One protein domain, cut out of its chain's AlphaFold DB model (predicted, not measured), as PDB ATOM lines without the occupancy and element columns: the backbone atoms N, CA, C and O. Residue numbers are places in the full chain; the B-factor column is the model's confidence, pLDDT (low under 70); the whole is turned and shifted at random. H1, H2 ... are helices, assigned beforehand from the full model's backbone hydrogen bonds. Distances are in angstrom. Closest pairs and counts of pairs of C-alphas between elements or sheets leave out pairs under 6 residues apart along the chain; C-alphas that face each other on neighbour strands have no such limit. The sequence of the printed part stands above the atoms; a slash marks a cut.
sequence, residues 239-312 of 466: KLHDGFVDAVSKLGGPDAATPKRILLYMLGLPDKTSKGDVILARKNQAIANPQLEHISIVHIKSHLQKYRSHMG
ATOM      1  N   LYS A 239     194.418 247.154 177.800       88.81
ATOM      2  CA  LYS A 239     194.582 247.895 179.068       88.81
ATOM      3  C   LYS A 239     196.028 248.333 179.365       88.81
ATOM      4  O   LYS A 239     196.245 249.363 180.003       88.81
ATOM      5  N   LEU A 240     197.030 247.558 178.931       91.31
ATOM      6  CA  LEU A 240     198.446 247.918 179.069       91.31
ATOM      7  C   LEU A 240     198.913 248.905 177.981       91.31
ATOM      8  O   LEU A 240     199.771 249.749 178.244       91.31
ATOM      9  N   HIS A 241     198.351 248.807 176.775       92.56
ATOM     10  CA  HIS A 241     198.538 249.760 175.685       92.56
ATOM     11  C   HIS A 241     197.913 251.119 176.024       92.56
ATOM     12  O   HIS A 241     198.574 252.139 175.847       92.56
ATOM     13  N   ASP A 242     196.699 251.136 176.574       92.44
ATOM     14  CA  ASP A 242     195.955 252.342 176.941       92.44
ATOM     15  C   ASP A 242     196.766 253.176 177.934       92.44
ATOM     16  O   ASP A 242     197.115 254.315 177.644       92.44
ATOM     17  N   GLY A 243     197.210 252.575 179.047       91.62
ATOM     18  CA  GLY A 243     198.073 253.243 180.031       91.62
ATOM     19  C   GLY A 243     199.436 253.696 179.482       91.62
ATOM     20  O   GLY A 243     200.042 254.624 180.020       91.62
ATOM     21  N   PHE A 244     199.919 253.088 178.394       94.38
ATOM     22  CA  PHE A 244     201.103 253.549 177.665       94.38
ATOM     23  C   PHE A 244     200.792 254.755 176.757       94.38
ATOM     24  O   PHE A 244     201.579 255.701 176.729       94.38
ATOM     25  N   VAL A 245     199.661 254.761 176.045       94.94
ATOM     26  CA  VAL A 245     199.209 255.900 175.222       94.94
ATOM     27  C   VAL A 245     198.911 257.105 176.105       94.94
ATOM     28  O   VAL A 245     199.345 258.212 175.798       94.94
ATOM     29  N   ASP A 246     198.272 256.877 177.247       93.94
ATOM     30  CA  ASP A 246     197.966 257.882 178.257       93.94
ATOM     31  C   ASP A 246     199.249 258.544 178.794       93.94
ATOM     32  O   ASP A 246     199.368 259.773 178.829       93.94
ATOM     33  N   ALA A 247     200.266 257.731 179.110       94.31
ATOM     34  CA  ALA A 247     201.600 258.201 179.476       94.31
ATOM     35  C   ALA A 247     202.262 259.010 178.347       94.31
ATOM     36  O   ALA A 247     202.786 260.094 178.587       94.31
ATOM     37  N   VAL A 248     202.242 258.516 177.106       94.75
ATOM     38  CA  VAL A 248     202.824 259.205 175.940       94.75
ATOM     39  C   VAL A 248     202.150 260.561 175.704       94.75
ATOM     40  O   VAL A 248     202.852 261.556 175.522       94.75
ATOM     41  N   SER A 249     200.821 260.630 175.749       93.31
ATOM     42  CA  SER A 249     200.051 261.864 175.557       93.31
ATOM     43  C   SER A 249     200.385 262.906 176.625       93.31
ATOM     44  O   SER A 249     200.770 264.030 176.297       93.31
ATOM     45  N   LYS A 250     200.359 262.516 177.906       92.56
ATOM     46  CA  LYS A 250     200.656 263.401 179.048       92.56
ATOM     47  C   LYS A 250     202.121 263.854 179.111       92.56
ATOM     48  O   LYS A 250     202.427 264.853 179.754       92.56
ATOM     49  N   LEU A 251     203.024 263.165 178.412       92.44
ATOM     50  CA  LEU A 251     204.442 263.523 178.289       92.44
ATOM     51  C   LEU A 251     204.764 264.424 177.080       92.44
ATOM     52  O   LEU A 251     205.943 264.667 176.814       92.44
ATOM     53  N   GLY A 252     203.748 264.940 176.377       90.12
ATOM     54  CA  GLY A 252     203.913 265.824 175.215       90.12
ATOM     55  C   GLY A 252     203.951 265.090 173.872       90.12
ATOM     56  O   GLY A 252     204.561 265.571 172.919       90.12
ATOM     57  N   GLY A 253     203.331 263.911 173.789       90.00
ATOM     58  CA  GLY A 253     203.285 263.104 172.575       90.00
ATOM     59  C   GLY A 253     204.544 262.254 172.344       90.00
ATOM     60  O   GLY A 253     205.515 262.307 173.105       90.00
ATOM     61  N   PRO A 254     204.546 261.417 171.292       89.19
ATOM     62  CA  PRO A 254     205.476 260.298 171.182       89.19
ATOM     63  C   PRO A 254     206.940 260.676 170.996       89.19
ATOM     64  O   PRO A 254     207.783 259.836 171.313       89.19
ATOM     65  N   ASP A 255     207.260 261.881 170.513       87.81
ATOM     66  CA  ASP A 255     208.653 262.308 170.336       87.81
ATOM     67  C   ASP A 255     209.281 262.861 171.631       87.81
ATOM     68  O   ASP A 255     210.388 262.462 171.999       87.81
ATOM     69  N   ALA A 256     208.536 263.677 172.386       88.94
ATOM     70  CA  ALA A 256     208.953 264.187 173.696       88.94
ATOM     71  C   ALA A 256     208.918 263.110 174.801       88.94
ATOM     72  O   ALA A 256     209.719 263.138 175.744       88.94
ATOM     73  N   ALA A 257     208.020 262.126 174.684       92.06
ATOM     74  CA  ALA A 257     207.916 261.021 175.627       92.06
ATOM     75  C   ALA A 257     209.176 260.130 175.591       92.06
ATOM     76  O   ALA A 257     209.518 259.527 174.569       92.06
ATOM     77  N   THR A 258     209.864 260.017 176.735       93.75
ATOM     78  CA  THR A 258     211.064 259.172 176.883       93.75
ATOM     79  C   THR A 258     210.732 257.849 177.583       93.75
ATOM     80  O   THR A 258     209.919 257.848 178.510       93.75
ATOM     81  N   PRO A 259     211.407 256.724 177.261       93.75
ATOM     82  CA  PRO A 259     211.141 255.432 177.906       93.75
ATOM     83  C   PRO A 259     211.287 255.418 179.436       93.75
ATOM     84  O   PRO A 259     210.685 254.574 180.090       93.75
ATOM     85  N   LYS A 260     212.070 256.345 180.016       91.69
ATOM     86  CA  LYS A 260     212.146 256.534 181.473       91.69
ATOM     87  C   LYS A 260     210.869 257.171 182.019       91.69
ATOM     88  O   LYS A 260     210.260 256.596 182.908       91.69
ATOM     89  N   ARG A 261     210.457 258.324 181.478       92.31
ATOM     90  CA  ARG A 261     209.268 259.054 181.954       92.31
ATOM     91  C   ARG A 261     207.982 258.253 181.725       92.31
ATOM     92  O   ARG A 261     207.149 258.202 182.617       92.31
ATOM     93  N   ILE A 262     207.870 257.539 180.597       93.38
ATOM     94  CA  ILE A 262     206.748 256.617 180.335       93.38
ATOM     95  C   ILE A 262     206.696 255.512 181.399       93.38
ATOM     96  O   ILE A 262     205.627 255.246 181.936       93.38
ATOM     97  N   LEU A 263     207.839 254.902 181.748       91.94
ATOM     98  CA  LEU A 263     207.888 253.898 182.815       91.94
ATOM     99  C   LEU A 263     207.434 254.484 184.156       91.94
ATOM    100  O   LEU A 263     206.606 253.871 184.811       91.94
ATOM    101  N   LEU A 264     207.929 255.663 184.549       90.06
ATOM    102  CA  LEU A 264     207.493 256.316 185.789       90.06
ATOM    103  C   LEU A 264     205.984 256.581 185.784       90.06
ATOM    104  O   LEU A 264     205.311 256.216 186.743       90.06
ATOM    105  N   TYR A 265     205.438 257.104 184.684       90.31
ATOM    106  CA  TYR A 265     204.006 257.373 184.579       90.31
ATOM    107  C   TYR A 265     203.159 256.092 184.682       90.31
ATOM    108  O   TYR A 265     202.198 256.051 185.444       90.31
ATOM    109  N   MET A 266     203.553 255.009 184.000       88.00
ATOM    110  CA  MET A 266     202.886 253.700 184.116       88.00
ATOM    111  C   MET A 266     203.044 253.072 185.515       88.00
ATOM    112  O   MET A 266     202.172 252.321 185.947       88.00
ATOM    113  N   LEU A 267     204.114 253.400 186.252       87.50
ATOM    114  CA  LEU A 267     204.299 253.034 187.663       87.50
ATOM    115  C   LEU A 267     203.487 253.921 188.639       87.50
ATOM    116  O   LEU A 267     203.515 253.665 189.843       87.50
ATOM    117  N   GLY A 268     202.781 254.953 188.158       85.69
ATOM    118  CA  GLY A 268     202.068 255.931 188.994       85.69
ATOM    119  C   GLY A 268     202.981 256.944 189.699       85.69
ATOM    120  O   GLY A 268     202.585 257.540 190.697       85.69
ATOM    121  N   LEU A 269     204.215 257.119 189.215       84.81
ATOM    122  CA  LEU A 269     205.264 257.920 189.844       84.81
ATOM    123  C   LEU A 269     205.479 259.283 189.157       84.81
ATOM    124  O   LEU A 269     205.370 259.382 187.932       84.81
ATOM    125  N   PRO A 270     205.853 260.336 189.914       80.00
ATOM    126  CA  PRO A 270     206.212 261.634 189.347       80.00
ATOM    127  C   PRO A 270     207.534 261.581 188.562       80.00
ATOM    128  O   PRO A 270     208.400 260.749 188.814       80.00
ATOM    129  N   ASP A 271     207.748 262.547 187.666       74.81
ATOM    130  CA  ASP A 271     208.930 262.632 186.784       74.81
ATOM    131  C   ASP A 271     210.304 262.657 187.490       74.81
ATOM    132  O   ASP A 271     211.336 262.456 186.846       74.81
ATOM    133  N   LYS A 272     210.338 262.946 188.798       77.44
ATOM    134  CA  LYS A 272     211.553 263.149 189.604       77.44
ATOM    135  C   LYS A 272     211.658 262.169 190.785       77.44
ATOM    136  O   LYS A 272     211.928 262.590 191.904       77.44
ATOM    137  N   THR A 273     211.455 260.874 190.555       78.19
ATOM    138  CA  THR A 273     211.701 259.841 191.582       78.19
ATOM    139  C   THR A 273     213.150 259.371 191.661       78.19
ATOM    140  O   THR A 273     213.863 259.282 190.657       78.19
ATOM    141  N   SER A 274     213.551 258.961 192.860       81.75
ATOM    142  CA  SER A 274     214.758 258.190 193.128       81.75
ATOM    143  C   SER A 274     214.668 256.767 192.549       81.75
ATOM    144  O   SER A 274     213.605 256.276 192.165       81.75
ATOM    145  N   LYS A 275     215.800 256.048 192.519       81.56
ATOM    146  CA  LYS A 275     215.802 254.608 192.194       81.56
ATOM    147  C   LYS A 275     215.077 253.764 193.253       81.56
ATOM    148  O   LYS A 275     214.601 252.685 192.913       81.56
ATOM    149  N   GLY A 276     215.015 254.225 194.506       78.69
ATOM    150  CA  GLY A 276     214.343 253.520 195.600       78.69
ATOM    151  C   GLY A 276     212.831 253.489 195.398       78.69
ATOM    152  O   GLY A 276     212.228 252.419 195.432       78.69
ATOM    153  N   ASP A 277     212.242 254.636 195.067       82.06
ATOM    154  CA  ASP A 277     210.795 254.791 194.865       82.06
ATOM    155  C   ASP A 277     210.310 253.921 193.696       82.06
ATOM    156  O   ASP A 277     209.269 253.278 193.783       82.06
ATOM    157  N   VAL A 278     211.115 253.812 192.630       80.12
ATOM    158  CA  VAL A 278     210.858 252.916 191.486       80.12
ATOM    159  C   VAL A 278     210.855 251.439 191.895       80.12
ATOM    160  O   VAL A 278     210.069 250.658 191.362       80.12
ATOM    161  N   ILE A 279     211.708 251.033 192.841       82.12
ATOM    162  CA  ILE A 279     211.734 249.659 193.370       82.12
ATOM    163  C   ILE A 279     210.532 249.415 194.295       82.12
ATOM    164  O   ILE A 279     209.926 248.346 194.232       82.12
ATOM    165  N   LEU A 280     210.155 250.397 195.120       77.62
ATOM    166  CA  LEU A 280     209.011 250.296 196.028       77.62
ATOM    167  C   LEU A 280     207.676 250.266 195.266       77.62
ATOM    168  O   LEU A 280     206.879 249.353 195.468       77.62
ATOM    169  N   ALA A 281     207.467 251.182 194.318       79.56
ATOM    170  CA  ALA A 281     206.288 251.192 193.454       79.56
ATOM    171  C   ALA A 281     206.155 249.891 192.652       79.56
ATOM    172  O   ALA A 281     205.055 249.365 192.518       79.56
ATOM    173  N   ARG A 282     207.275 249.318 192.188       79.56
ATOM    174  CA  ARG A 282     207.284 248.023 191.498       79.56
ATOM    175  C   ARG A 282     206.803 246.870 192.382       79.56
ATOM    176  O   ARG A 282     206.073 246.019 191.887       79.56
ATOM    177  N   LYS A 283     207.183 246.842 193.666       74.12
ATOM    178  CA  LYS A 283     206.658 245.862 194.634       74.12
ATOM    179  C   LYS A 283     205.155 246.059 194.852       74.12
ATOM    180  O   LYS A 283     204.401 245.095 194.800       74.12
ATOM    181  N   ASN A 284     204.720 247.304 195.031       66.50
ATOM    182  CA  ASN A 284     203.320 247.624 195.320       66.50
ATOM    183  C   ASN A 284     202.397 247.375 194.106       66.50
ATOM    184  O   ASN A 284     201.261 246.936 194.271       66.50
ATOM    185  N   GLN A 285     202.879 247.591 192.876       68.94
ATOM    186  CA  GLN A 285     202.093 247.361 191.660       68.94
ATOM    187  C   GLN A 285     201.802 245.890 191.351       68.94
ATOM    188  O   GLN A 285     200.827 245.636 190.648       68.94
ATOM    189  N   ALA A 286     202.551 244.929 191.906       57.81
ATOM    190  CA  ALA A 286     202.216 243.506 191.782       57.81
ATOM    191  C   ALA A 286     200.789 243.198 192.288       57.81
ATOM    192  O   ALA A 286     200.109 242.336 191.739       57.81
ATOM    193  N   ILE A 287     200.322 243.957 193.287       57.28
ATOM    194  CA  ILE A 287     198.986 243.840 193.891       57.28
ATOM    195  C   ILE A 287     197.915 244.524 193.021       57.28
ATOM    196  O   ILE A 287     196.801 244.025 192.899       57.28
ATOM    197  N   ALA A 288     198.238 245.670 192.408       60.69
ATOM    198  CA  ALA A 288     197.265 246.509 191.698       60.69
ATOM    199  C   ALA A 288     197.122 246.188 190.195       60.69
ATOM    200  O   ALA A 288     196.052 246.381 189.617       60.69
ATOM    201  N   ASN A 289     198.196 245.741 189.538       67.75
ATOM    202  CA  ASN A 289     198.197 245.349 188.130       67.75
ATOM    203  C   ASN A 289     199.404 244.429 187.828       67.75
ATOM    204  O   ASN A 289     200.474 244.930 187.465       67.75
ATOM    205  N   PRO A 290     199.261 243.093 187.925       70.56
ATOM    206  CA  PRO A 290     200.389 242.165 187.798       70.56
ATOM    207  C   PRO A 290     201.095 242.226 186.432       70.56
ATOM    208  O   PRO A 290     202.287 241.938 186.345       70.56
ATOM    209  N   GLN A 291     200.425 242.694 185.370       70.62
ATOM    210  CA  GLN A 291     201.048 242.879 184.049       70.62
ATOM    211  C   GLN A 291     202.152 243.959 184.044       70.62
ATOM    212  O   GLN A 291     203.003 243.967 183.152       70.62
ATOM    213  N   LEU A 292     202.184 244.845 185.049       74.31
ATOM    214  CA  LEU A 292     203.234 245.853 185.222       74.31
ATOM    215  C   LEU A 292     204.436 245.355 186.045       74.31
ATOM    216  O   LEU A 292     205.518 245.929 185.914       74.31
ATOM    217  N   GLU A 293     204.329 244.271 186.826       77.94
ATOM    218  CA  GLU A 293     205.422 243.833 187.717       77.94
ATOM    219  C   GLU A 293     206.733 243.608 186.942       77.94
ATOM    220  O   GLU A 293     207.821 243.990 187.382       77.94
ATOM    221  N   HIS A 294     206.647 243.059 185.730       81.12
ATOM    222  CA  HIS A 294     207.804 242.756 184.885       81.12
ATOM    223  C   HIS A 294     208.095 243.837 183.819       81.12
ATOM    224  O   HIS A 294     209.028 243.681 183.024       81.12
ATOM    225  N   ILE A 295     207.356 244.964 183.775       87.06
ATOM    226  CA  ILE A 295     207.556 245.992 182.737       87.06
ATOM    227  C   ILE A 295     208.887 246.738 182.900       87.06
ATOM    228  O   ILE A 295     209.091 247.581 183.778       87.06
ATOM    229  N   SER A 296     209.853 246.359 182.069       89.12
ATOM    230  CA  SER A 296     211.165 246.985 182.008       89.12
ATOM    231  C   SER A 296     211.161 248.156 181.024       89.12
ATOM    232  O   SER A 296     210.372 248.215 180.074       89.12
ATOM    233  N   ILE A 297     212.135 249.052 181.182       90.56
ATOM    234  CA  ILE A 297     212.418 250.109 180.203       90.56
ATOM    235  C   ILE A 297     212.714 249.557 178.793       90.56
ATOM    236  O   ILE A 297     212.529 250.268 177.810       90.56
ATOM    237  N   VAL A 298     213.144 248.293 178.667       89.94
ATOM    238  CA  VAL A 298     213.416 247.647 177.372       89.94
ATOM    239  C   VAL A 298     212.114 247.343 176.629       89.94
ATOM    240  O   VAL A 298     212.031 247.591 175.426       89.94
ATOM    241  N   HIS A 299     211.083 246.883 177.345       92.06
ATOM    242  CA  HIS A 299     209.747 246.644 176.788       92.06
ATOM    243  C   HIS A 299     209.118 247.958 176.311       92.06
ATOM    244  O   HIS A 299     208.670 248.059 175.171       92.06
ATOM    245  N   ILE A 300     209.185 249.007 177.136       94.00
ATOM    246  CA  ILE A 300     208.676 250.340 176.782       94.00
ATOM    247  C   ILE A 300     209.472 250.961 175.626       94.00
ATOM    248  O   ILE A 300     208.876 251.550 174.730       94.00
ATOM    249  N   LYS A 301     210.804 250.805 175.582       93.88
ATOM    250  CA  LYS A 301     211.629 251.299 174.465       93.88
ATOM    251  C   LYS A 301     211.242 250.643 173.136       93.88
ATOM    252  O   LYS A 301     211.122 251.349 172.136       93.88
ATOM    253  N   SER A 302     211.067 249.320 173.106       92.56
ATOM    254  CA  SER A 302     210.727 248.609 171.867       92.56
ATOM    255  C   SER A 302     209.291 248.892 171.411       92.56
ATOM    256  O   SER A 302     209.064 249.052 170.211       92.56
ATOM    257  N   HIS A 303     208.344 249.053 172.343       94.31
ATOM    258  CA  HIS A 303     206.969 249.451 172.024       94.31
ATOM    259  C   HIS A 303     206.873 250.910 171.562       94.31
ATOM    260  O   HIS A 303     206.309 251.170 170.504       94.31
ATOM    261  N   LEU A 304     207.536 251.853 172.243       94.38
ATOM    262  CA  LEU A 304     207.618 253.256 171.813       94.38
ATOM    263  C   LEU A 304     208.231 253.400 170.415       94.38
ATOM    264  O   LEU A 304     207.770 254.223 169.626       94.38
ATOM    265  N   GLN A 305     209.234 252.590 170.073       93.00
ATOM    266  CA  GLN A 305     209.815 252.591 168.730       93.00
ATOM    267  C   GLN A 305     208.812 252.117 167.661       93.00
ATOM    268  O   GLN A 305     208.755 252.713 166.583       93.00
ATOM    269  N   LYS A 306     207.985 251.102 167.953       90.75
ATOM    270  CA  LYS A 306     206.866 250.703 167.079       90.75
ATOM    271  C   LYS A 306     205.809 251.807 166.989       90.75
ATOM    272  O   LYS A 306     205.423 252.171 165.886       90.75
ATOM    273  N   TYR A 307     205.406 252.385 168.119       92.62
ATOM    274  CA  TYR A 307     204.382 253.430 168.203       92.62
ATOM    275  C   TYR A 307     204.767 254.694 167.417       92.62
ATOM    276  O   TYR A 307     203.995 255.161 166.584       92.62
ATOM    277  N   ARG A 308     206.008 255.184 167.574       91.38
ATOM    278  CA  ARG A 308     206.581 256.259 166.737       91.38
ATOM    279  C   ARG A 308     206.548 255.903 165.245       91.38
ATOM    280  O   ARG A 308     206.224 256.754 164.424       91.38
ATOM    281  N   SER A 309     206.837 254.645 164.895       87.94
ATOM    282  CA  SER A 309     206.805 254.157 163.504       87.94
ATOM    283  C   SER A 309     205.388 254.071 162.923       87.94
ATOM    284  O   SER A 309     205.218 254.302 161.727       87.94
ATOM    285  N   HIS A 310     204.386 253.762 163.752       83.25
ATOM    286  CA  HIS A 310     202.968 253.761 163.381       83.25
ATOM    287  C   HIS A 310     202.452 255.190 163.169       83.25
ATOM    288  O   HIS A 310     201.908 255.496 162.115       83.25
ATOM    289  N   MET A 311     202.730 256.093 164.115       79.44
ATOM    290  CA  MET A 311     202.363 257.516 164.050       79.44
ATOM    291  C   MET A 311     203.148 258.327 162.998       79.44
ATOM    292  O   MET A 311     203.060 259.549 162.975       79.44
ATOM    293  N   GLY A 312     203.986 257.693 162.167       66.00
ATOM    294  CA  GLY A 312     204.831 258.361 161.164       66.00
ATOM    295  C   GLY A 312     205.983 259.212 161.725       66.00
ATOM    296  O   GLY A 312     206.868 259.615 160.971       66.00
TER     297      GLY A 312
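What this domain is: This is residues 239 to 312 of the 466 residues of an uncharacterized protein of Pycnococcus provasolii (UniProt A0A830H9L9). Short H3 sits in the middle, with H1 and H5 packed on it at large angles, while tiny H2 packs on H5 toward one end and H4 lies across the other end, set off from the rest. The printed part has 74 residues with five named helices, H1 to H5 in order, and no named strand: an all-helix domain. It is compact, with a radius of gyration of the C-alphas of 11.9 A, and only just elongated, spanning 36 by 23 by 18 A.

How they stand to each other: H1, residues 239 to 250, touches H3, residues 259 to 266, with residues 243 to 248 alone; the closest C-alphas, of Ala 247 and Ile 262, are 5.5 A apart. They run opposite ways at a steep tilt of 66 degrees. H2, residues 253 to 256, touches H5, residues 297 to 310, at residues 304 to 308 alone; the closest C-alphas, of Pro 254 and Arg 308, are 6.1 A apart. H3 touches H5, about perpendicular at 80 degrees, with the C-alphas of Pro 259 and Lys 301 closest at 5.4 A. H1 and H5 are near each other. H4, residues 275 to 288, is close to H3 but not clearly touching; the closest C-alphas, of Leu 264 and Val 278, are 7.4 A apart. H4 is apart from H1, H2 and H5. Every O i to N i+4 pair is within hydrogen-bond range in H1, H3 and H5, against 7 of 10 in H4; H2 is too short for such a pair.

Where its parts are: H1 begins at C-alpha 239 (194.582, 247.895, 179.068) and is 16.7 A long. H2 measures 5.9 A and H3 10.5 A. H4, 20.2 A, begins at C-alpha 275 (215.802, 254.608, 192.194). H5, 19.6 A, ends at C-alpha 310 (202.968, 253.761, 163.381).

The domain as a whole: The C-alphas farthest apart, of Ile 287 and Gly 312, are 36.3 A apart. The printed part has no cut and no long link. The model's pLDDT is under 70 at residues 284 to 289 and 312.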